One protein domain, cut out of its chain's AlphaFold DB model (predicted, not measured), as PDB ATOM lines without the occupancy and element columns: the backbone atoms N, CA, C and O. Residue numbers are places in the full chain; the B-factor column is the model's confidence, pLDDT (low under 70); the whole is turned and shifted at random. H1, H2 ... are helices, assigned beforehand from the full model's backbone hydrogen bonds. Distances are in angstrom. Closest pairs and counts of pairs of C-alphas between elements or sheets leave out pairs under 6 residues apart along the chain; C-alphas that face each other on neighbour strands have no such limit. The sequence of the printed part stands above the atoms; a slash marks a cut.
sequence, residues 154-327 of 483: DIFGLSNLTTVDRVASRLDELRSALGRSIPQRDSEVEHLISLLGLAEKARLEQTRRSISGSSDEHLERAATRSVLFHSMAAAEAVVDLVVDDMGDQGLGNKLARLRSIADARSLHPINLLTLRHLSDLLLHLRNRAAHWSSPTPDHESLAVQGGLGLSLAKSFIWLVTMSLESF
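This is residues 154 to 327 of the 483 residues of the protein "mCpol domain-containing protein" of Actinomadura catellatispora (UniProt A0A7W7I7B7). Six helices form a bundle: H3 and H6 run side by side in the middle, the H1-H2 hairpin packs on one side, and the shorter H4-H5 hairpin covers the other. The printed part has 174 residues, with helices H1 to H6 in chain order and no named strand: all helix. It is compact, with radius of gyration of the C-alphas 16.8 A and spans 50 by 37 by 27 A.

H1, residues 154 to 181, 38.8 A, begins at C-alpha 154 (-2.317, -10.577, 2.244). H2 is residues 186 to 211, 37.2 A; H3, 217 to 242, 37.7 A; H4, 251 to 264; H5, 272 to 290. H6, 299 to 327, 41.2 A, ends at C-alpha 327 (10.903, -49.088, 17.365).

Hubs H3 and H6 touch, the same way, at a shallow tilt of 7 degrees; closest C-alphas, Thr 224 and Gly 306, 4.9 A. H1 and H3 are apart. Every O i to N i+4 pair is within hydrogen-bond range in H2, H4 and H5; H1 has 22 of 24, H3 21 of 22, H6 22 of 25.

The farthest C-alphas, Gly 213 and Ala 264, are 51.2 A apart. The printed part has no cut and no long link. Its mean pLDDT is 70.1; residues 242 to 280 are among those under 70.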
ATOM      1  N   ASP A 154      -3.131  -9.421   2.674       44.25
ATOM      2  CA  ASP A 154      -2.317 -10.577   2.244       44.25
ATOM      3  C   ASP A 154      -1.534 -11.168   3.412       44.25
ATOM      4  O   ASP A 154      -1.659 -12.341   3.761       44.25
ATOM      5  N   ILE A 155      -0.744 -10.314   4.063       50.38
ATOM      6  CA  ILE A 155       0.159 -10.705   5.138       50.38
ATOM      7  C   ILE A 155      -0.654 -11.175   6.350       50.38
ATOM      8  O   ILE A 155      -0.271 -12.140   7.005       50.38
ATOM      9  N   PHE A 156      -1.798 -10.550   6.640       45.34
ATOM     10  CA  PHE A 156      -2.663 -10.902   7.771       45.34
ATOM     11  C   PHE A 156      -3.456 -12.206   7.560       45.34
ATOM     12  O   PHE A 156      -3.518 -13.035   8.468       45.34
ATOM     13  N   GLY A 157      -4.049 -12.399   6.381       48.16
ATOM     14  CA  GLY A 157      -4.850 -13.571   6.025       48.16
ATOM     15  C   GLY A 157      -3.995 -14.822   5.833       48.16
ATOM     16  O   GLY A 157      -4.312 -15.859   6.419       48.16
ATOM     17  N   LEU A 158      -2.871 -14.696   5.112       47.62
ATOM     18  CA  LEU A 158      -1.905 -15.783   4.903       47.62
ATOM     19  C   LEU A 158      -1.187 -16.189   6.197       47.62
ATOM     20  O   LEU A 158      -0.807 -17.353   6.343       47.62
ATOM     21  N   SER A 159      -0.989 -15.258   7.140       47.66
ATOM     22  CA  SER A 159      -0.307 -15.556   8.406       47.66
ATOM     23  C   SER A 159      -1.227 -16.070   9.507       47.66
ATOM     24  O   SER A 159      -0.748 -16.863  10.312       47.66
ATOM     25  N   ASN A 160      -2.508 -15.687   9.559       47.94
ATOM     26  CA  ASN A 160      -3.365 -16.012  10.706       47.94
ATOM     27  C   ASN A 160      -4.316 -17.183  10.458       47.94
ATOM     28  O   ASN A 160      -4.200 -18.190  11.147       47.94
ATOM     29  N   LEU A 161      -5.249 -17.097   9.506       47.88
ATOM     30  CA  LEU A 161      -6.301 -18.119   9.395       47.88
ATOM     31  C   LEU A 161      -5.761 -19.413   8.773       47.88
ATOM     32  O   LEU A 161      -5.936 -20.491   9.330       47.88
ATOM     33  N   THR A 162      -5.019 -19.293   7.669       53.66
ATOM     34  CA  THR A 162      -4.396 -20.437   6.992       53.66
ATOM     35  C   THR A 162      -3.299 -21.079   7.821       53.66
ATOM     36  O   THR A 162      -3.110 -22.287   7.730       53.66
ATOM     37  N   THR A 163      -2.560 -20.311   8.625       55.91
ATOM     38  CA  THR A 163      -1.521 -20.891   9.486       55.91
ATOM     39  C   THR A 163      -2.126 -21.555  10.712       55.91
ATOM     40  O   THR A 163      -1.695 -22.653  11.034       55.91
ATOM     41  N   VAL A 164      -3.132 -20.956  11.365       58.22
ATOM     42  CA  VAL A 164      -3.819 -21.586  12.507       58.22
ATOM     43  C   VAL A 164      -4.484 -22.891  12.082       58.22
ATOM     44  O   VAL A 164      -4.258 -23.910  12.727       58.22
ATOM     45  N   ASP A 165      -5.221 -22.883  10.971       57.97
ATOM     46  CA  ASP A 165      -5.905 -24.074  10.459       57.97
ATOM     47  C   ASP A 165      -4.908 -25.154  10.001       57.97
ATOM     48  O   ASP A 165      -4.984 -26.312  10.408       57.97
ATOM     49  N   ARG A 166      -3.858 -24.763   9.265       65.62
ATOM     50  CA  ARG A 166      -2.778 -25.682   8.863       65.62
ATOM     51  C   ARG A 166      -2.011 -26.243  10.060       65.62
ATOM     52  O   ARG A 166      -1.559 -27.385  10.003       65.62
ATOM     53  N   VAL A 167      -1.793 -25.452  11.111       71.12
ATOM     54  CA  VAL A 167      -1.136 -25.915  12.338       71.12
ATOM     55  C   VAL A 167      -2.039 -26.901  13.066       71.12
ATOM     56  O   VAL A 167      -1.562 -27.982  13.390       71.12
ATOM     57  N   ALA A 168      -3.318 -26.572  13.263       72.56
ATOM     58  CA  ALA A 168      -4.284 -27.451  13.917       72.56
ATOM     59  C   ALA A 168      -4.397 -28.797  13.187       72.56
ATOM     60  O   ALA A 168      -4.137 -29.835  13.790       72.56
ATOM     61  N   SER A 169      -4.618 -28.774  11.868       75.31
ATOM     62  CA  SER A 169      -4.684 -29.981  11.035       75.31
ATOM     63  C   SER A 169      -3.419 -30.838  11.141       75.31
ATOM     64  O   SER A 169      -3.504 -32.053  11.286       75.31
ATOM     65  N   ARG A 170      -2.225 -30.230  11.113       79.44
ATOM     66  CA  ARG A 170      -0.958 -30.977  11.237       79.44
ATOM     67  C   ARG A 170      -0.739 -31.562  12.630       79.44
ATOM     68  O   ARG A 170      -0.092 -32.598  12.752       79.44
ATOM     69  N   LEU A 171      -1.213 -30.886  13.674       84.62
ATOM     70  CA  LEU A 171      -1.158 -31.412  15.037       84.62
ATOM     71  C   LEU A 171      -2.144 -32.568  15.216       84.62
ATOM     72  O   LEU A 171      -1.780 -33.560  15.838       84.62
ATOM     73  N   ASP A 172      -3.328 -32.497  14.610       83.88
ATOM     74  CA  ASP A 172      -4.295 -33.599  14.611       83.88
ATOM     75  C   ASP A 172      -3.801 -34.808  13.802       83.88
ATOM     76  O   ASP A 172      -3.970 -35.953  14.232       83.88
ATOM     77  N   GLU A 173      -3.122 -34.582  12.673       84.38
ATOM     78  CA  GLU A 173      -2.425 -35.637  11.924       84.38
ATOM     79  C   GLU A 173      -1.346 -36.311  12.779       84.38
ATOM     80  O   GLU A 173      -1.281 -37.541  12.829       84.38
ATOM     81  N   LEU A 174      -0.520 -35.521  13.480       84.62
ATOM     82  CA  LEU A 174       0.512 -36.045  14.377       84.62
ATOM     83  C   LEU A 174      -0.103 -36.835  15.536       84.62
ATOM     84  O   LEU A 174       0.347 -37.947  15.811       84.62
ATOM     85  N   ARG A 175      -1.145 -36.294  16.180       87.88
ATOM     86  CA  ARG A 175      -1.910 -36.972  17.234       87.88
ATOM     87  C   ARG A 175      -2.419 -38.318  16.734       87.88
ATOM     88  O   ARG A 175      -2.213 -39.333  17.384       87.88
ATOM     89  N   SER A 176      -3.030 -38.336  15.552       85.25
ATOM     90  CA  SER A 176      -3.585 -39.549  14.947       85.25
ATOM     91  C   SER A 176      -2.508 -40.555  14.538       85.25
ATOM     92  O   SER A 176      -2.753 -41.761  14.542       85.25
ATOM     93  N   ALA A 177      -1.321 -40.097  14.133       81.38
ATOM     94  CA  ALA A 177      -0.188 -40.973  13.848       81.38
ATOM     95  C   ALA A 177       0.340 -41.618  15.135       81.38
ATOM     96  O   ALA A 177       0.392 -42.841  15.223       81.38
ATOM     97  N   LEU A 178       0.640 -40.811  16.154       83.00
ATOM     98  CA  LEU A 178       1.162 -41.294  17.430       83.00
ATOM     99  C   LEU A 178       0.151 -42.163  18.181       83.00
ATOM    100  O   LEU A 178       0.521 -43.240  18.624       83.00
ATOM    101  N   GLY A 179      -1.123 -41.774  18.251       81.06
ATOM    102  CA  GLY A 179      -2.163 -42.568  18.914       81.06
ATOM    103  C   GLY A 179      -2.410 -43.929  18.253       81.06
ATOM    104  O   GLY A 179      -2.772 -44.888  18.926       81.06
ATOM    105  N   ARG A 180      -2.156 -44.060  16.941       79.31
ATOM    106  CA  ARG A 180      -2.170 -45.368  16.262       79.31
ATOM    107  C   ARG A 180      -0.948 -46.214  16.602       79.31
ATOM    108  O   ARG A 180      -1.079 -47.428  16.708       79.31
ATOM    109  N   SER A 181       0.220 -45.591  16.729       71.75
ATOM    110  CA  SER A 181       1.475 -46.295  16.995       71.75
ATOM    111  C   SER A 181       1.631 -46.687  18.470       71.75
ATOM    112  O   SER A 181       2.061 -47.795  18.751       71.75
ATOM    113  N   ILE A 182       1.256 -45.820  19.413       75.62
ATOM    114  CA  ILE A 182       1.461 -45.996  20.862       75.62
ATOM    115  C   ILE A 182       0.174 -45.695  21.659       75.62
ATOM    116  O   ILE A 182       0.148 -44.772  22.475       75.62
ATOM    117  N   PRO A 183      -0.906 -46.480  21.473       72.00
ATOM    118  CA  PRO A 183      -2.226 -46.204  22.058       72.00
ATOM    119  C   PRO A 183      -2.258 -46.215  23.596       72.00
ATOM    120  O   PRO A 183      -3.226 -45.769  24.202       72.00
ATOM    121  N   GLN A 184      -1.220 -46.737  24.252       77.12
ATOM    122  CA  GLN A 184      -1.132 -46.784  25.715       77.12
ATOM    123  C   GLN A 184      -0.586 -45.483  26.338       77.12
ATOM    124  O   GLN A 184      -0.623 -45.345  27.559       77.12
ATOM    125  N   ARG A 185      -0.094 -44.529  25.528       78.62
ATOM    126  CA  ARG A 185       0.573 -43.285  25.976       78.62
ATOM    127  C   ARG A 185      -0.185 -42.008  25.598       78.62
ATOM    128  O   ARG A 185       0.419 -40.983  25.282       78.62
ATOM    129  N   ASP A 186      -1.517 -42.061  25.603       81.44
ATOM    130  CA  ASP A 186      -2.372 -40.938  25.189       81.44
ATOM    131  C   ASP A 186      -2.074 -39.639  25.960       81.44
ATOM    132  O   ASP A 186      -2.057 -38.557  25.372       81.44
ATOM    133  N   SER A 187      -1.781 -39.717  27.263       83.44
ATOM    134  CA  SER A 187      -1.451 -38.538  28.076       83.44
ATOM    135  C   SER A 187      -0.172 -37.830  27.628       83.44
ATOM    136  O   SER A 187      -0.115 -36.599  27.582       83.44
ATOM    137  N   GLU A 188       0.858 -38.596  27.295       84.62
ATOM    138  CA  GLU A 188       2.162 -38.115  26.860       84.62
ATOM    139  C   GLU A 188       2.088 -37.572  25.430       84.62
ATOM    140  O   GLU A 188       2.702 -36.546  25.120       84.62
ATOM    141  N   VAL A 189       1.276 -38.205  24.576       87.06
ATOM    142  CA  VAL A 189       0.948 -37.693  23.241       87.06
ATOM    143  C   VAL A 189       0.220 -36.352  23.354       87.06
ATOM    144  O   VAL A 189       0.650 -35.382  22.731       87.06
ATOM    145  N   GLU A 190      -0.811 -36.230  24.195       88.69
ATOM    146  CA  GLU A 190      -1.498 -34.947  24.399       88.69
ATOM    147  C   GLU A 190      -0.572 -33.875  24.987       88.69
ATOM    148  O   GLU A 190      -0.648 -32.706  24.598       88.69
ATOM    149  N   HIS A 191       0.354 -34.254  25.870       88.44
ATOM    150  CA  HIS A 191       1.360 -33.333  26.389       88.44
ATOM    151  C   HIS A 191       2.273 -32.789  25.276       88.44
ATOM    152  O   HIS A 191       2.458 -31.572  25.170       88.44
ATOM    153  N   LEU A 192       2.786 -33.663  24.401       90.31
ATOM    154  CA  LEU A 192       3.572 -33.285  23.222       90.31
ATOM    155  C   LEU A 192       2.792 -32.333  22.299       90.31
ATOM    156  O   LEU A 192       3.317 -31.287  21.899       90.31
ATOM    157  N   ILE A 193       1.540 -32.676  21.978       92.00
ATOM    158  CA  ILE A 193       0.671 -31.863  21.116       92.00
ATOM    159  C   ILE A 193       0.414 -30.491  21.743       92.00
ATOM    160  O   ILE A 193       0.536 -29.469  21.063       92.00
ATOM    161  N   SER A 194       0.145 -30.443  23.050       91.06
ATOM    162  CA  SER A 194      -0.036 -29.194  23.789       91.06
ATOM    163  C   SER A 194       1.214 -28.309  23.730       91.06
ATOM    164  O   SER A 194       1.102 -27.103  23.506       91.06
ATOM    165  N   LEU A 195       2.412 -28.874  23.910       89.62
ATOM    166  CA  LEU A 195       3.669 -28.117  23.850       89.62
ATOM    167  C   LEU A 195       3.928 -27.533  22.455       89.62
ATOM    168  O   LEU A 195       4.294 -26.361  22.341       89.62
ATOM    169  N   LEU A 196       3.680 -28.304  21.391       89.56
ATOM    170  CA  LEU A 196       3.763 -27.792  20.021       89.56
ATOM    171  C   LEU A 196       2.726 -26.701  19.751       89.56
ATOM    172  O   LEU A 196       3.065 -25.681  19.148       89.56
ATOM    173  N   GLY A 197       1.495 -26.875  20.233       86.69
ATOM    174  CA  GLY A 197       0.442 -25.867  20.129       86.69
ATOM    175  C   GLY A 197       0.829 -24.546  20.798       86.69
ATOM    176  O   GLY A 197       0.630 -23.477  20.219       86.69
ATOM    177  N   LEU A 198       1.457 -24.601  21.978       87.38
ATOM    178  CA  LEU A 198       1.977 -23.416  22.667       87.38
ATOM    179  C   LEU A 198       3.114 -22.741  21.886       87.38
ATOM    180  O   LEU A 198       3.123 -21.514  21.768       87.38
ATOM    181  N   ALA A 199       4.043 -23.517  21.319       87.62
ATOM    182  CA  ALA A 199       5.142 -22.983  20.515       87.62
ATOM    183  C   ALA A 199       4.640 -22.275  19.243       87.62
ATOM    184  O   ALA A 199       5.094 -21.176  18.917       87.62
ATOM    185  N   GLU A 200       3.672 -22.878  18.550       84.94
ATOM    186  CA  GLU A 200       3.039 -22.317  17.352       84.94
ATOM    187  C   GLU A 200       2.221 -21.067  17.670       84.94
ATOM    188  O   GLU A 200       2.332 -20.056  16.977       84.94
ATOM    189  N   LYS A 201       1.458 -21.079  18.768       84.06
ATOM    190  CA  LYS A 201       0.726 -19.897  19.229       84.06
ATOM    191  C   LYS A 201       1.675 -18.735  19.530       84.06
ATOM    192  O   LYS A 201       1.456 -17.628  19.042       84.06
ATOM    193  N   ALA A 202       2.754 -18.992  20.270       84.38
ATOM    194  CA  ALA A 202       3.769 -17.983  20.564       84.38
ATOM    195  C   ALA A 202       4.418 -17.439  19.278       84.38
ATOM    196  O   ALA A 202       4.679 -16.237  19.171       84.38
ATOM    197  N   ARG A 203       4.628 -18.303  18.275       85.31
ATOM    198  CA  ARG A 203       5.173 -17.916  16.970       85.31
ATOM    199  C   ARG A 203       4.208 -17.031  16.183       85.31
ATOM    200  O   ARG A 203       4.630 -16.010  15.650       85.31
ATOM    201  N   LEU A 204       2.928 -17.382  16.143       78.56
ATOM    202  CA  LEU A 204       1.889 -16.582  15.495       78.56
ATOM    203  C   LEU A 204       1.755 -15.198  16.140       78.56
ATOM    204  O   LEU A 204       1.705 -14.184  15.443       78.56
ATOM    205  N   GLU A 205       1.774 -15.132  17.472       79.31
ATOM    206  CA  GLU A 205       1.751 -13.866  18.214       79.31
ATOM    207  C   GLU A 205       2.997 -13.005  17.953       79.31
ATOM    208  O   GLU A 205       2.907 -11.775  17.936       79.31
ATOM    209  N   GLN A 206       4.160 -13.627  17.750       78.94
ATOM    210  CA  GLN A 206       5.400 -12.951  17.359       78.94
ATOM    211  C   GLN A 206       5.301 -12.382  15.935       78.94
ATOM    212  O   GLN A 206       5.565 -11.200  15.716       78.94
ATOM    213  N   THR A 207       4.832 -13.183  14.974       73.94
ATOM    214  CA  THR A 207       4.600 -12.741  13.590       73.94
ATOM    215  C   THR A 207       3.599 -11.587  13.532       73.94
ATOM    216  O   THR A 207       3.862 -10.581  12.877       73.94
ATOM    217  N   ARG A 208       2.498 -11.663  14.291       70.69
ATOM    218  CA  ARG A 208       1.506 -10.582  14.386       70.69
ATOM    219  C   ARG A 208       2.118  -9.268  14.880       70.69
ATOM    220  O   ARG A 208       1.781  -8.209  14.355       70.69
ATOM    221  N   ARG A 209       3.019  -9.329  15.865       72.00
ATOM    222  CA  ARG A 209       3.700  -8.145  16.411       72.00
ATOM    223  C   ARG A 209       4.648  -7.500  15.408       72.00
ATOM    224  O   ARG A 209       4.579  -6.283  15.231       72.00
ATOM    225  N   SER A 210       5.434  -8.315  14.703       67.38
ATOM    226  CA  SER A 210       6.309  -7.856  13.619       67.38
ATOM    227  C   SER A 210       5.518  -7.128  12.520       67.38
ATOM    228  O   SER A 210       5.884  -6.022  12.134       67.38
ATOM    229  N   ILE A 211       4.362  -7.669  12.113       64.62
ATOM    230  CA  ILE A 211       3.477  -7.042  11.109       64.62
ATOM    231  C   ILE A 211       2.880  -5.720  11.616       64.62
ATOM    232  O   ILE A 211       2.745  -4.765  10.857       64.62
ATOM    233  N   SER A 212       2.531  -5.643  12.904       63.50
ATOM    234  CA  SER A 212       1.973  -4.427  13.511       63.50
ATOM    235  C   SER A 212       2.994  -3.300  13.737       63.50
ATOM    236  O   SER A 212       2.611  -2.234  14.212       63.50
ATOM    237  N   GLY A 213       4.279  -3.515  13.421       59.44
ATOM    238  CA  GLY A 213       5.342  -2.525  13.627       59.44
ATOM    239  C   GLY A 213       5.711  -2.297  15.098       59.44
ATOM    240  O   GLY A 213       6.286  -1.265  15.440       59.44
ATOM    241  N   SER A 214       5.373  -3.236  15.988       61.31
ATOM    242  CA  SER A 214       5.719  -3.165  17.411       61.31
ATOM    243  C   SER A 214       7.214  -3.460  17.603       61.31
ATOM    244  O   SER A 214       7.653  -4.594  17.436       61.31
ATOM    245  N   SER A 215       7.993  -2.430  17.949       58.91
ATOM    246  CA  SER A 215       9.461  -2.473  18.073       58.91
ATOM    247  C   SER A 215       9.935  -2.548  19.534       58.91
ATOM    248  O   SER A 215      10.772  -1.755  19.961       58.91
ATOM    249  N   ASP A 216       9.383  -3.462  20.336       72.88
ATOM    250  CA  ASP A 216       9.877  -3.690  21.704       72.88
ATOM    251  C   ASP A 216      10.803  -4.913  21.758       72.88
ATOM    252  O   ASP A 216      10.363  -6.067  21.670       72.88
ATOM    253  N   GLU A 217      12.113  -4.660  21.855       69.88
ATOM    254  CA  GLU A 217      13.146  -5.703  21.872       69.88
ATOM    255  C   GLU A 217      12.958  -6.688  23.023       69.88
ATOM    256  O   GLU A 217      13.236  -7.876  22.865       69.88
ATOM    257  N   HIS A 218      12.477  -6.234  24.182       73.50
ATOM    258  CA  HIS A 218      12.261  -7.099  25.336       73.50
ATOM    259  C   HIS A 218      11.091  -8.055  25.103       73.50
ATOM    260  O   HIS A 218      11.192  -9.240  25.441       73.50
ATOM    261  N   LEU A 219      10.017  -7.574  24.475       76.12
ATOM    262  CA  LEU A 219       8.873  -8.402  24.092       76.12
ATOM    263  C   LEU A 219       9.232  -9.410  22.993       76.12
ATOM    264  O   LEU A 219       8.777 -10.557  23.048       76.12
ATOM    265  N   GLU A 220      10.055  -9.018  22.021       78.19
ATOM    266  CA  GLU A 220      10.502  -9.902  20.937       78.19
ATOM    267  C   GLU A 220      11.433 -11.005  21.451       78.19
ATOM    268  O   GLU A 220      11.327 -12.185  21.098       78.19
ATOM    269  N   ARG A 221      12.300 -10.634  22.389       77.06
ATOM    270  CA  ARG A 221      13.140 -11.549  23.151       77.06
ATOM    271  C   ARG A 221      12.305 -12.551  23.951       77.06
ATOM    272  O   ARG A 221      12.543 -13.758  23.863       77.06
ATOM    273  N   ALA A 222      11.324 -12.080  24.717       80.56
ATOM    274  CA  ALA A 222      10.441 -12.953  25.489       80.56
ATOM    275  C   ALA A 222       9.661 -13.923  24.584       80.56
ATOM    276  O   ALA A 222       9.579 -15.113  24.886       80.56
ATOM    277  N   ALA A 223       9.173 -13.439  23.437       82.69
ATOM    278  CA  ALA A 223       8.492 -14.257  22.437       82.69
ATOM    279  C   ALA A 223       9.400 -15.350  21.875       82.69
ATOM    280  O   ALA A 223       9.050 -16.527  21.909       82.69
ATOM    281  N   THR A 224      10.601 -14.972  21.437       83.69
ATOM    282  CA  THR A 224      11.595 -15.908  20.900       83.69
ATOM    283  C   THR A 224      11.956 -16.978  21.926       83.69
ATOM    284  O   THR A 224      12.036 -18.158  21.589       83.69
ATOM    285  N   ARG A 225      12.125 -16.595  23.199       81.81
ATOM    286  CA  ARG A 225      12.362 -17.548  24.292       81.81
ATOM    287  C   ARG A 225      11.192 -18.499  24.487       81.81
ATOM    288  O   ARG A 225      11.438 -19.685  24.650       81.81
ATOM    289  N   SER A 226       9.959 -18.004  24.452       84.62
ATOM    290  CA  SER A 226       8.763 -18.841  24.580       84.62
ATOM    291  C   SER A 226       8.658 -19.848  23.430       84.62
ATOM    292  O   SER A 226       8.527 -21.042  23.692       84.62
ATOM    293  N   VAL A 227       8.832 -19.403  22.177       86.94
ATOM    294  CA  VAL A 227       8.838 -20.283  20.993       86.94
ATOM    295  C   VAL A 227       9.885 -21.385  21.141       86.94
ATOM    296  O   VAL A 227       9.562 -22.559  20.993       86.94
ATOM    297  N   LEU A 228      11.128 -21.016  21.468       82.75
ATOM    298  CA  LEU A 228      12.227 -21.970  21.611       82.75
ATOM    299  C   LEU A 228      12.039 -22.895  22.817       82.75
ATOM    300  O   LEU A 228      12.329 -24.080  22.723       82.75
ATOM    301  N   PHE A 229      11.549 -22.393  23.948       83.81
ATOM    302  CA  PHE A 229      11.321 -23.212  25.135       83.81
ATOM    303  C   PHE A 229      10.277 -24.298  24.866       83.81
ATOM    304  O   PHE A 229      10.550 -25.475  25.086       83.81
ATOM    305  N   HIS A 230       9.114 -23.919  24.331       86.81
ATOM    306  CA  HIS A 230       8.041 -24.869  24.049       86.81
ATOM    307  C   HIS A 230       8.395 -25.830  22.909       86.81
ATOM    308  O   HIS A 230       8.087 -27.015  23.006       86.81
ATOM    309  N   SER A 231       9.094 -25.369  21.864       86.00
ATOM    310  CA  SER A 231       9.515 -26.258  20.775       86.00
ATOM    311  C   SER A 231      10.569 -27.274  21.226       86.00
ATOM    312  O   SER A 231      10.505 -28.435  20.827       86.00
ATOM    313  N   MET A 232      11.506 -26.878  22.094       83.62
ATOM    314  CA  MET A 232      12.486 -27.808  22.663       83.62
ATOM    315  C   MET A 232      11.845 -28.762  23.670       83.62
ATOM    316  O   MET A 232      12.199 -29.935  23.674       83.62
ATOM    317  N   ALA A 233      10.891 -28.297  24.481       82.25
ATOM    318  CA  ALA A 233      10.129 -29.162  25.379       82.25
ATOM    319  C   ALA A 233       9.314 -30.202  24.596       82.25
ATOM    320  O   ALA A 233       9.265 -31.361  24.984       82.25
ATOM    321  N   ALA A 234       8.733 -29.826  23.453       86.25
ATOM    322  CA  ALA A 234       8.077 -30.778  22.562       86.25
ATOM    323  C   ALA A 234       9.068 -31.797  21.968       86.25
ATOM    324  O   ALA A 234       8.796 -32.994  21.939       86.25
ATOM    325  N   ALA A 235      10.245 -31.342  21.532       82.69
ATOM    326  CA  ALA A 235      11.307 -32.247  21.092       82.69
ATOM    327  C   ALA A 235      11.797 -33.168  22.226       82.69
ATOM    328  O   ALA A 235      12.236 -34.276  21.956       82.69
ATOM    329  N   GLU A 236      11.716 -32.740  23.485       77.12
ATOM    330  CA  GLU A 236      11.992 -33.586  24.646       77.12
ATOM    331  C   GLU A 236      10.882 -34.614  24.874       77.12
ATOM    332  O   GLU A 236      11.173 -35.799  24.994       77.12
ATOM    333  N   ALA A 237       9.620 -34.186  24.828       82.69
ATOM    334  CA  ALA A 237       8.465 -35.053  25.025       82.69
ATOM    335  C   ALA A 237       8.419 -36.204  24.005       82.69
ATOM    336  O   ALA A 237       8.134 -37.335  24.380       82.69
ATOM    337  N   VAL A 238       8.772 -35.969  22.732       81.81
ATOM    338  CA  VAL A 238       8.860 -37.069  21.750       81.81
ATOM    339  C   VAL A 238      10.013 -38.036  22.049       81.81
ATOM    340  O   VAL A 238       9.929 -39.210  21.712       81.81
ATOM    341  N   VAL A 239      11.094 -37.573  22.684       74.50
ATOM    342  CA  VAL A 239      12.184 -38.456  23.128       74.50
ATOM    343  C   VAL A 239      11.736 -39.274  24.331       74.50
ATOM    344  O   VAL A 239      12.034 -40.461  24.378       74.50
ATOM    345  N   ASP A 240      10.986 -38.674  25.252       73.88
ATOM    346  CA  ASP A 240      10.411 -39.362  26.413       73.88
ATOM    347  C   ASP A 240       9.384 -40.427  25.994       73.88
ATOM    348  O   ASP A 240       9.297 -41.482  26.616       73.88
ATOM    349  N   LEU A 241       8.675 -40.215  24.879       74.19
ATOM    350  CA  LEU A 241       7.840 -41.247  24.257       74.19
ATOM    351  C   LEU A 241       8.648 -42.456  23.753       74.19
ATOM    352  O   LEU A 241       8.097 -43.548  23.675       74.19
ATOM    353  N   VAL A 242       9.922 -42.267  23.393       68.50
ATOM    354  CA  VAL A 242      10.794 -43.292  22.780       68.50
ATOM    355  C   VAL A 242      11.779 -43.911  23.779       68.50
ATOM    356  O   VAL A 242      12.313 -44.999  23.563       68.50
ATOM    357  N   VAL A 243      12.080 -43.227  24.873       64.44
ATOM    358  CA  VAL A 243      13.061 -43.668  25.864       64.44
ATOM    359  C   VAL A 243      12.353 -43.762  27.200       64.44
ATOM    360  O   VAL A 243      12.300 -42.796  27.955       64.44
ATOM    361  N   ASP A 244      11.806 -44.941  27.475       57.50
ATOM    362  CA  ASP A 244      11.082 -45.178  28.714       57.50
ATOM    363  C   ASP A 244      11.987 -45.049  29.950       57.50
ATOM    364  O   ASP A 244      13.144 -45.484  29.932       57.50
ATOM    365  N   ASP A 245      11.420 -44.491  31.023       49.88
ATOM    366  CA  ASP A 245      11.962 -44.478  32.392       49.88
ATOM    367  C   ASP A 245      13.205 -43.592  32.647       49.88
ATOM    368  O   ASP A 245      14.309 -44.073  32.918       49.88
ATOM    369  N   MET A 246      13.049 -42.260  32.564       53.19
ATOM    370  CA  MET A 246      14.190 -41.331  32.669       53.19
ATOM    371  C   MET A 246      14.013 -40.087  33.561       53.19
ATOM    372  O   MET A 246      14.820 -39.172  33.433       53.19
ATOM    373  N   GLY A 247      13.065 -40.051  34.507       53.28
ATOM    374  CA  GLY A 247      13.007 -39.040  35.592       53.28
ATOM    375  C   GLY A 247      13.373 -37.578  35.219       53.28
ATOM    376  O   GLY A 247      13.123 -37.116  34.111       53.28
ATOM    377  N   ASP A 248      14.000 -36.843  36.150       55.50
ATOM    378  CA  ASP A 248      14.359 -35.405  36.046       55.50
ATOM    379  C   ASP A 248      15.618 -35.100  35.184       55.50
ATOM    380  O   ASP A 248      16.336 -34.116  35.400       55.50
ATOM    381  N   GLN A 249      15.967 -35.942  34.206       60.97
ATOM    382  CA  GLN A 249      17.154 -35.689  33.377       60.97
ATOM    383  C   GLN A 249      16.891 -34.632  32.295       60.97
ATOM    384  O   GLN A 249      15.916 -34.711  31.564       60.97
ATOM    385  N   GLY A 250      17.800 -33.668  32.123       58.47
ATOM    386  CA  GLY A 250      17.648 -32.653  31.072       58.47
ATOM    387  C   GLY A 250      17.838 -33.200  29.647       58.47
ATOM    388  O   GLY A 250      18.627 -34.125  29.438       58.47
ATOM    389  N   LEU A 251      17.215 -32.544  28.651       60.09
ATOM    390  CA  LEU A 251      17.276 -32.870  27.209       60.09
ATOM    391  C   LEU A 251      18.647 -33.337  26.692       60.09
ATOM    392  O   LEU A 251      18.718 -34.252  25.884       60.09
ATOM    393  N   GLY A 252      19.756 -32.737  27.141       55.97
ATOM    394  CA  GLY A 252      21.101 -33.137  26.711       55.97
ATOM    395  C   GLY A 252      21.435 -34.596  27.030       55.97
ATOM    396  O   GLY A 252      21.971 -35.295  26.171       55.97
ATOM    397  N   ASN A 253      21.052 -35.065  28.220       59.91
ATOM    398  CA  ASN A 253      21.256 -36.443  28.663       59.91
ATOM    399  C   ASN A 253      20.275 -37.395  27.978       59.91
ATOM    400  O   ASN A 253      20.684 -38.466  27.542       59.91
ATOM    401  N   LYS A 254      19.016 -36.979  27.797       63.34
ATOM    402  CA  LYS A 254      18.006 -37.739  27.043       63.34
ATOM    403  C   LYS A 254      18.411 -37.927  25.583       63.34
ATOM    404  O   LYS A 254      18.410 -39.044  25.085       63.34
ATOM    405  N   LEU A 255      18.892 -36.873  24.921       62.31
ATOM    406  CA  LEU A 255      19.448 -36.944  23.566       62.31
ATOM    407  C   LEU A 255      20.757 -37.732  23.521       62.31
ATOM    408  O   LEU A 255      21.019 -38.414  22.540       62.31
ATOM    409  N   ALA A 256      21.619 -37.643  24.538       61.38
ATOM    410  CA  ALA A 256      22.815 -38.485  24.628       61.38
ATOM    411  C   ALA A 256      22.454 -39.963  24.820       61.38
ATOM    412  O   ALA A 256      23.140 -40.822  24.281       61.38
ATOM    413  N   ARG A 257      21.356 -40.266  25.520       62.34
ATOM    414  CA  ARG A 257      20.823 -41.618  25.682       62.34
ATOM    415  C   ARG A 257      20.138 -42.109  24.419       62.34
ATOM    416  O   ARG A 257      20.431 -43.216  24.016       62.34
ATOM    417  N   LEU A 258      19.323 -41.297  23.746       64.19
ATOM    418  CA  LEU A 258      18.787 -41.617  22.420       64.19
ATOM    419  C   LEU A 258      19.932 -41.887  21.435       64.19
ATOM    420  O   LEU A 258      19.902 -42.872  20.709       64.19
ATOM    421  N   ARG A 259      20.987 -41.061  21.478       62.03
ATOM    422  CA  ARG A 259      22.230 -41.285  20.735       62.03
ATOM    423  C   ARG A 259      22.928 -42.564  21.163       62.03
ATOM    424  O   ARG A 259      23.322 -43.302  20.293       62.03
ATOM    425  N   SER A 260      23.051 -42.857  22.454       56.09
ATOM    426  CA  SER A 260      23.675 -44.083  22.964       56.09
ATOM    427  C   SER A 260      22.843 -45.329  22.663       56.09
ATOM    428  O   SER A 260      23.418 -46.377  22.424       56.09
ATOM    429  N   ILE A 261      21.517 -45.231  22.622       54.91
ATOM    430  CA  ILE A 261      20.615 -46.275  22.135       54.91
ATOM    431  C   ILE A 261      20.852 -46.448  20.637       54.91
ATOM    432  O   ILE A 261      21.000 -47.576  20.197       54.91
ATOM    433  N   ALA A 262      21.001 -45.361  19.880       52.69
ATOM    434  CA  ALA A 262      21.356 -45.404  18.463       52.69
ATOM    435  C   ALA A 262      22.825 -45.799  18.175       52.69
ATOM    436  O   ALA A 262      23.113 -46.218  17.062       52.69
ATOM    437  N   ASP A 263      23.751 -45.660  19.131       46.03
ATOM    438  CA  ASP A 263      25.200 -45.920  19.005       46.03
ATOM    439  C   ASP A 263      25.553 -47.333  19.495       46.03
ATOM    440  O   ASP A 263      26.214 -48.098  18.805       46.03
ATOM    441  N   ALA A 264      25.027 -47.735  20.658       43.25
ATOM    442  CA  ALA A 264      25.141 -49.092  21.198       43.25
ATOM    443  C   ALA A 264      24.189 -50.088  20.513       43.25
ATOM    444  O   ALA A 264      24.356 -51.297  20.658       43.25
ATOM    445  N   ARG A 265      23.185 -49.595  19.778       46.22
ATOM    446  CA  ARG A 265      22.304 -50.373  18.901       46.22
ATOM    447  C   ARG A 265      22.256 -49.657  17.550       46.22
ATOM    448  O   ARG A 265      21.264 -48.989  17.284       46.22
ATOM    449  N   SER A 266      23.328 -49.750  16.744       36.12
ATOM    450  CA  SER A 266      23.571 -49.060  15.444       36.12
ATOM    451  C   SER A 266      22.567 -49.390  14.328       36.12
ATOM    452  O   SER A 266      22.894 -49.668  13.176       36.12
ATOM    453  N   LEU A 267      21.301 -49.383  14.688       42.81
ATOM    454  CA  LEU A 267      20.252 -50.152  14.094       42.81
ATOM    455  C   LEU A 267      19.022 -49.237  13.898       42.81
ATOM    456  O   LEU A 267      17.914 -49.698  14.036       42.81
ATOM    457  N   HIS A 268      19.155 -47.954  13.528       47.38
ATOM    458  CA  HIS A 268      18.002 -47.145  13.070       47.38
ATOM    459  C   HIS A 268      18.274 -46.383  11.761       47.38
ATOM    460  O   HIS A 268      19.419 -46.003  11.506       47.38
ATOM    461  N   PRO A 269      17.234 -46.094  10.940       43.81
ATOM    462  CA  PRO A 269      17.370 -45.273   9.730       43.81
ATOM    463  C   PRO A 269      17.863 -43.850  10.035       43.81
ATOM    464  O   PRO A 269      18.440 -43.188   9.172       43.81
ATOM    465  N   ILE A 270      17.701 -43.391  11.280       51.66
ATOM    466  CA  ILE A 270      18.376 -42.200  11.784       51.66
ATOM    467  C   ILE A 270      19.735 -42.618  12.351       51.66
ATOM    468  O   ILE A 270      19.842 -43.064  13.494       51.66
ATOM    469  N   ASN A 271      20.788 -42.482  11.545       49.56
ATOM    470  CA  ASN A 271      22.138 -42.819  11.989       49.56
ATOM    471  C   ASN A 271      22.614 -41.881  13.118       49.56
ATOM    472  O   ASN A 271      22.147 -40.742  13.259       49.56
ATOM    473  N   LEU A 272      23.587 -42.347  13.909       52.91
ATOM    474  CA  LEU A 272      24.181 -41.586  15.013       52.91
ATOM    475  C   LEU A 272      24.615 -40.183  14.587       52.91
ATOM    476  O   LEU A 272      24.423 -39.235  15.335       52.91
ATOM    477  N   LEU A 273      25.191 -40.041  13.393       54.47
ATOM    478  CA  LEU A 273      25.635 -38.755  12.857       54.47
ATOM    479  C   LEU A 273      24.464 -37.783  12.673       54.47
ATOM    480  O   LEU A 273      24.561 -36.637  13.098       54.47
ATOM    481  N   THR A 274      23.342 -38.237  12.122       62.03
ATOM    482  CA  THR A 274      22.129 -37.434  11.911       62.03
ATOM    483  C   THR A 274      21.492 -37.063  13.243       62.03
ATOM    484  O   THR A 274      21.214 -35.887  13.476       62.03
ATOM    485  N   LEU A 275      21.347 -38.025  14.165       63.38
ATOM    486  CA  LEU A 275      20.876 -37.740  15.523       63.38
ATOM    487  C   LEU A 275      21.827 -36.803  16.260       63.38
ATOM    488  O   LEU A 275      21.355 -35.917  16.961       63.38
ATOM    489  N   ARG A 276      23.144 -36.946  16.096       61.66
ATOM    490  CA  ARG A 276      24.148 -36.062  16.695       61.66
ATOM    491  C   ARG A 276      24.034 -34.654  16.144       61.66
ATOM    492  O   ARG A 276      23.921 -33.733  16.936       61.66
ATOM    493  N   HIS A 277      23.978 -34.485  14.829       66.06
ATOM    494  CA  HIS A 277      23.840 -33.168  14.215       66.06
ATOM    495  C   HIS A 277      22.522 -32.485  14.593       66.06
ATOM    496  O   HIS A 277      22.545 -31.316  14.967       66.06
ATOM    497  N   LEU A 278      21.395 -33.204  14.576       68.38
ATOM    498  CA  LEU A 278      20.106 -32.657  15.009       68.38
ATOM    499  C   LEU A 278      20.102 -32.346  16.511       68.38
ATOM    500  O   LEU A 278      19.697 -31.256  16.902       68.38
ATOM    501  N   SER A 279      20.615 -33.251  17.346       66.12
ATOM    502  CA  SER A 279      20.693 -33.061  18.801       66.12
ATOM    503  C   SER A 279      21.588 -31.891  19.183       66.12
ATOM    504  O   SER A 279      21.212 -31.078  20.022       66.12
ATOM    505  N   ASP A 280      22.770 -31.790  18.577       67.38
ATOM    506  CA  ASP A 280      23.725 -30.720  18.854       67.38
ATOM    507  C   ASP A 280      23.154 -29.373  18.415       67.38
ATOM    508  O   ASP A 280      23.327 -28.376  19.111       67.38
ATOM    509  N   LEU A 281      22.411 -29.346  17.307       73.75
ATOM    510  CA  LEU A 281      21.779 -28.136  16.804       73.75
ATOM    511  C   LEU A 281      20.575 -27.714  17.669       73.75
ATOM    512  O   LEU A 281      20.464 -26.535  18.008       73.75
ATOM    513  N   LEU A 282      19.743 -28.659  18.125       71.12
ATOM    514  CA  LEU A 282      18.677 -28.409  19.109       71.12
ATOM    515  C   LEU A 282      19.253 -27.906  20.444       71.12
ATOM    516  O   LEU A 282      18.790 -26.903  20.987       71.12
ATOM    517  N   LEU A 283      20.321 -28.536  20.949       70.00
ATOM    518  CA  LEU A 283      21.008 -28.112  22.173       70.00
ATOM    519  C   LEU A 283      21.668 -26.744  22.019       70.00
ATOM    520  O   LEU A 283      21.597 -25.932  22.941       70.00
ATOM    521  N   HIS A 284      22.276 -26.461  20.867       72.81
ATOM    522  CA  HIS A 284      22.869 -25.160  20.587       72.81
ATOM    523  C   HIS A 284      21.801 -24.064  20.572       72.81
ATOM    524  O   HIS A 284      21.986 -23.027  21.206       72.81
ATOM    525  N   LEU A 285      20.654 -24.306  19.930       70.12
ATOM    526  CA  LEU A 285      19.534 -23.365  19.921       70.12
ATOM    527  C   LEU A 285      18.931 -23.165  21.315       70.12
ATOM    528  O   LEU A 285      18.696 -22.019  21.703       70.12
ATOM    529  N   ARG A 286      18.755 -24.239  22.095       69.94
ATOM    530  CA  ARG A 286      18.285 -24.170  23.487       69.94
ATOM    531  C   ARG A 286      19.245 -23.376  24.371       69.94
ATOM    532  O   ARG A 286      18.824 -22.469  25.084       69.94
ATOM    533  N   ASN A 287      20.536 -23.693  24.311       69.44
ATOM    534  CA  ASN A 287      21.560 -23.033  25.119       69.44
ATOM    535  C   ASN A 287      21.718 -21.565  24.713       69.44
ATOM    536  O   ASN A 287      21.865 -20.710  25.579       69.44
ATOM    537  N   ARG A 288      21.601 -21.255  23.416       66.06
ATOM    538  CA  ARG A 288      21.559 -19.877  22.923       66.06
ATOM    539  C   ARG A 288      20.309 -19.143  23.411       66.06
ATOM    540  O   ARG A 288      20.420 -17.981  23.766       66.06
ATOM    541  N   ALA A 289      19.143 -19.791  23.478       63.09
ATOM    542  CA  ALA A 289      17.921 -19.192  24.028       63.09
ATOM    543  C   ALA A 289      18.036 -18.875  25.530       63.09
ATOM    544  O   ALA A 289      17.560 -17.831  25.985       63.09
ATOM    545  N   ALA A 290      18.682 -19.770  26.286       62.34
ATOM    546  CA  ALA A 290      18.911 -19.633  27.722       62.34
ATOM    547  C   ALA A 290      20.017 -18.615  28.059       62.34
ATOM    548  O   ALA A 290      19.924 -17.903  29.059       62.34
ATOM    549  N   HIS A 291      21.043 -18.512  27.211       61.72
ATOM    550  CA  HIS A 291      22.232 -17.696  27.438       61.72
ATOM    551  C   HIS A 291      22.573 -16.883  26.181       61.72
ATOM    552  O   HIS A 291      23.433 -17.264  25.388       61.72
ATOM    553  N   TRP A 292      21.903 -15.743  25.983       62.25
ATOM    554  CA  TRP A 292      22.288 -14.812  24.920       62.25
ATOM    555  C   TRP A 292      23.631 -14.163  25.244       62.25
ATOM    556  O   TRP A 292      23.725 -13.324  26.138       62.25
ATOM    557  N   SER A 293      24.667 -14.542  24.502       51.22
ATOM    558  CA  SER A 293      25.929 -13.812  24.453       51.22
ATOM    559  C   SER A 293      25.847 -12.674  23.425       51.22
ATOM    560  O   SER A 293      25.296 -12.832  22.339       51.22
ATOM    561  N   SER A 294      26.365 -11.508  23.819       48.22
ATOM    562  CA  SER A 294      26.389 -10.246  23.059       48.22
ATOM    563  C   SER A 294      27.269 -10.344  21.790       48.22
ATOM    564  O   SER A 294      28.272 -11.064  21.846       48.22
ATOM    565  N   PRO A 295      26.962  -9.635  20.674       54.69
ATOM    566  CA  PRO A 295      25.955  -8.581  20.520       54.69
ATOM    567  C   PRO A 295      24.533  -9.119  20.377       54.69
ATOM    568  O   PRO A 295      24.299 -10.186  19.812       54.69
ATOM    569  N   THR A 296      23.582  -8.355  20.909       57.09
ATOM    570  CA  THR A 296      22.147  -8.614  20.793       57.09
ATOM    571  C   THR A 296      21.732  -8.627  19.320       57.09
ATOM    572  O   THR A 296      21.940  -7.619  18.645       57.09
ATOM    573  N   PRO A 297      21.174  -9.745  18.818       63.38
ATOM    574  CA  PRO A 297      20.617  -9.795  17.473       63.38
ATOM    575  C   PRO A 297      19.485  -8.775  17.342       63.38
ATOM    576  O   PRO A 297      18.765  -8.536  18.316       63.38
ATOM    577  N   ASP A 298      19.316  -8.208  16.150       72.50
ATOM    578  CA  ASP A 298      18.150  -7.381  15.849       72.50
ATOM    579  C   ASP A 298      16.840  -8.188  15.955       72.50
ATOM    580  O   ASP A 298      16.814  -9.422  16.057       72.50
ATOM    581  N   HIS A 299      15.727  -7.460  15.962       72.00
ATOM    582  CA  HIS A 299      14.385  -8.023  16.056       72.00
ATOM    583  C   HIS A 299      14.084  -9.089  14.998       72.00
ATOM    584  O   HIS A 299      13.505 -10.129  15.314       72.00
ATOM    585  N   GLU A 300      14.492  -8.853  13.752       71.88
ATOM    586  CA  GLU A 300      14.266  -9.791  12.652       71.88
ATOM    587  C   GLU A 300      15.061 -11.082  12.861       71.88
ATOM    588  O   GLU A 300      14.530 -12.180  12.698       71.88
ATOM    589  N   SER A 301      16.305 -10.972  13.324       75.06
ATOM    590  CA  SER A 301      17.173 -12.102  13.645       75.06
ATOM    591  C   SER A 301      16.613 -12.948  14.787       75.06
ATOM    592  O   SER A 301      16.678 -14.178  14.728       75.06
ATOM    593  N   LEU A 302      16.025 -12.321  15.812       77.44
ATOM    594  CA  LEU A 302      15.336 -13.021  16.904       77.44
ATOM    595  C   LEU A 302      14.111 -13.791  16.391       77.44
ATOM    596  O   LEU A 302      13.959 -14.983  16.681       77.44
ATOM    597  N   ALA A 303      13.287 -13.151  15.559       76.12
ATOM    598  CA  ALA A 303      12.143 -13.795  14.928       76.12
ATOM    599  C   ALA A 303      12.574 -14.960  14.025       76.12
ATOM    600  O   ALA A 303      11.985 -16.043  14.092       76.12
ATOM    601  N   VAL A 304      13.602 -14.792  13.195       79.00
ATOM    602  CA  VAL A 304      14.141 -15.866  12.349       79.00
ATOM    603  C   VAL A 304      14.653 -17.018  13.210       79.00
ATOM    604  O   VAL A 304      14.327 -18.174  12.937       79.00
ATOM    605  N   GLN A 305      15.368 -16.727  14.298       77.69
ATOM    606  CA  GLN A 305      15.883 -17.753  15.202       77.69
ATOM    607  C   GLN A 305      14.758 -18.575  15.853       77.69
ATOM    608  O   GLN A 305      14.847 -19.805  15.888       77.69
ATOM    609  N   GLY A 306      13.690 -17.926  16.332       80.12
ATOM    610  CA  GLY A 306      12.514 -18.619  16.867       80.12
ATOM    611  C   GLY A 306      11.851 -19.523  15.825       80.12
ATOM    612  O   GLY A 306      11.583 -20.695  16.095       80.12
ATOM    613  N   GLY A 307      11.661 -19.010  14.605       81.31
ATOM    614  CA  GLY A 307      11.077 -19.772  13.497       81.31
ATOM    615  C   GLY A 307      11.922 -20.979  13.077       81.31
ATOM    616  O   GLY A 307      11.380 -22.064  12.852       81.31
ATOM    617  N   LEU A 308      13.247 -20.816  13.022       79.00
ATOM    618  CA  LEU A 308      14.178 -21.906  12.732       79.00
ATOM    619  C   LEU A 308      14.110 -22.984  13.813       79.00
ATOM    620  O   LEU A 308      13.976 -24.161  13.486       79.00
ATOM    621  N   GLY A 309      14.145 -22.601  15.093       80.69
ATOM    622  CA  GLY A 309      14.096 -23.564  16.192       80.69
ATOM    623  C   GLY A 309      12.794 -24.358  16.247       80.69
ATOM    624  O   GLY A 309      12.832 -25.566  16.467       80.69
ATOM    625  N   LEU A 310      11.654 -23.718  15.980       85.06
ATOM    626  CA  LEU A 310      10.377 -24.417  15.838       85.06
ATOM    627  C   LEU A 310      10.384 -25.386  14.648       85.06
ATOM    628  O   LEU A 310      10.005 -26.544  14.797       85.06
ATOM    629  N   SER A 311      10.866 -24.945  13.485       82.81
ATOM    630  CA  SER A 311      10.930 -25.788  12.283       82.81
ATOM    631  C   SER A 311      11.814 -27.016  12.492       82.81
ATOM    632  O   SER A 311      11.439 -28.122  12.114       82.81
ATOM    633  N   LEU A 312      12.963 -26.843  13.144       80.06
ATOM    634  CA  LEU A 312      13.885 -27.931  13.462       80.06
ATOM    635  C   LEU A 312      13.298 -28.920  14.466       80.06
ATOM    636  O   LEU A 312      13.417 -30.125  14.254       80.06
ATOM    637  N   ALA A 313      12.628 -28.430  15.513       83.44
ATOM    638  CA  ALA A 313      11.928 -29.287  16.465       83.44
ATOM    639  C   ALA A 313      10.841 -30.121  15.773       83.44
ATOM    640  O   ALA A 313      10.778 -31.329  15.973       83.44
ATOM    641  N   LYS A 314      10.037 -29.507  14.895       83.69
ATOM    642  CA  LYS A 314       9.010 -30.220  14.121       83.69
ATOM    643  C   LYS A 314       9.621 -31.271  13.203       83.69
ATOM    644  O   LYS A 314       9.160 -32.406  13.212       83.69
ATOM    645  N   SER A 315      10.675 -30.931  12.464       79.75
ATOM    646  CA  SER A 315      11.384 -31.892  11.612       79.75
ATOM    647  C   SER A 315      11.928 -33.073  12.415       79.75
ATOM    648  O   SER A 315      11.811 -34.212  11.974       79.75
ATOM    649  N   PHE A 316      12.476 -32.819  13.604       79.25
ATOM    650  CA  PHE A 316      12.936 -33.866  14.510       79.25
ATOM    651  C   PHE A 316      11.781 -34.751  15.002       79.25
ATOM    652  O   PHE A 316      11.859 -35.970  14.873       79.25
ATOM    653  N   ILE A 317      10.688 -34.157  15.488       83.25
ATOM    654  CA  ILE A 317       9.499 -34.885  15.963       83.25
ATOM    655  C   ILE A 317       8.906 -35.749  14.851       83.25
ATOM    656  O   ILE A 317       8.616 -36.920  15.084       83.25
ATOM    657  N   TRP A 318       8.773 -35.215  13.635       79.94
ATOM    658  CA  TRP A 318       8.274 -35.973  12.487       79.94
ATOM    659  C   TRP A 318       9.215 -37.110  12.109       79.94
ATOM    660  O   TRP A 318       8.751 -38.217  11.860       79.94
ATOM    661  N   LEU A 319      10.525 -36.864  12.093       74.00
ATOM    662  CA  LEU A 319      11.518 -37.888  11.784       74.00
ATOM    663  C   LEU A 319      11.454 -39.051  12.785       74.00
ATOM    664  O   LEU A 319      11.453 -40.214  12.379       74.00
ATOM    665  N   VAL A 320      11.365 -38.736  14.078       72.12
ATOM    666  CA  VAL A 320      11.225 -39.729  15.148       72.12
ATOM    667  C   VAL A 320       9.890 -40.468  15.026       72.12
ATOM    668  O   VAL A 320       9.882 -41.693  15.037       72.12
ATOM    669  N   THR A 321       8.787 -39.748  14.808       75.44
ATOM    670  CA  THR A 321       7.437 -40.327  14.675       75.44
ATOM    671  C   THR A 321       7.319 -41.258  13.468       75.44
ATOM    672  O   THR A 321       6.812 -42.364  13.592       75.44
ATOM    673  N   MET A 322       7.819 -40.857  12.297       69.69
ATOM    674  CA  MET A 322       7.798 -41.702  11.091       69.69
ATOM    675  C   MET A 322       8.693 -42.930  11.224       69.69
ATOM    676  O   MET A 322       8.458 -43.945  10.577       69.69
ATOM    677  N   SER A 323       9.718 -42.848  12.067       65.00
ATOM    678  CA  SER A 323      10.574 -43.989  12.355       65.00
ATOM    679  C   SER A 323       9.990 -44.878  13.459       65.00
ATOM    680  O   SER A 323      10.490 -45.985  13.628       65.00
ATOM    681  N   LEU A 324       8.948 -44.429  14.179       65.69
ATOM    682  CA  LEU A 324       8.447 -45.026  15.422       65.69
ATOM    683  C   LEU A 324       7.998 -46.477  15.249       65.69
ATOM    684  O   LEU A 324       8.364 -47.299  16.069       65.69
ATOM    685  N   GLU A 325       7.316 -46.836  14.156       60.00
ATOM    686  CA  GLU A 325       6.920 -48.234  13.874       60.00
ATOM    687  C   GLU A 325       8.112 -49.206  13.830       60.00
ATOM    688  O   GLU A 325       7.975 -50.392  14.119       60.00
ATOM    689  N   SER A 326       9.310 -48.709  13.503       54.06
ATOM    690  CA  SER A 326      10.540 -49.510  13.551       54.06
ATOM    691  C   SER A 326      11.065 -49.729  14.974       54.06
ATOM    692  O   SER A 326      11.949 -50.558  15.173       54.06
ATOM    693  N   PHE A 327      10.569 -48.968  15.948       52.19
ATOM    694  CA  PHE A 327      10.903 -49.088  17.365       52.19
ATOM    695  C   PHE A 327       9.874 -49.904  18.140       52.19
ATOM    696  O   PHE A 327      10.135 -50.169  19.304       52.19
TER     697      PHE A 327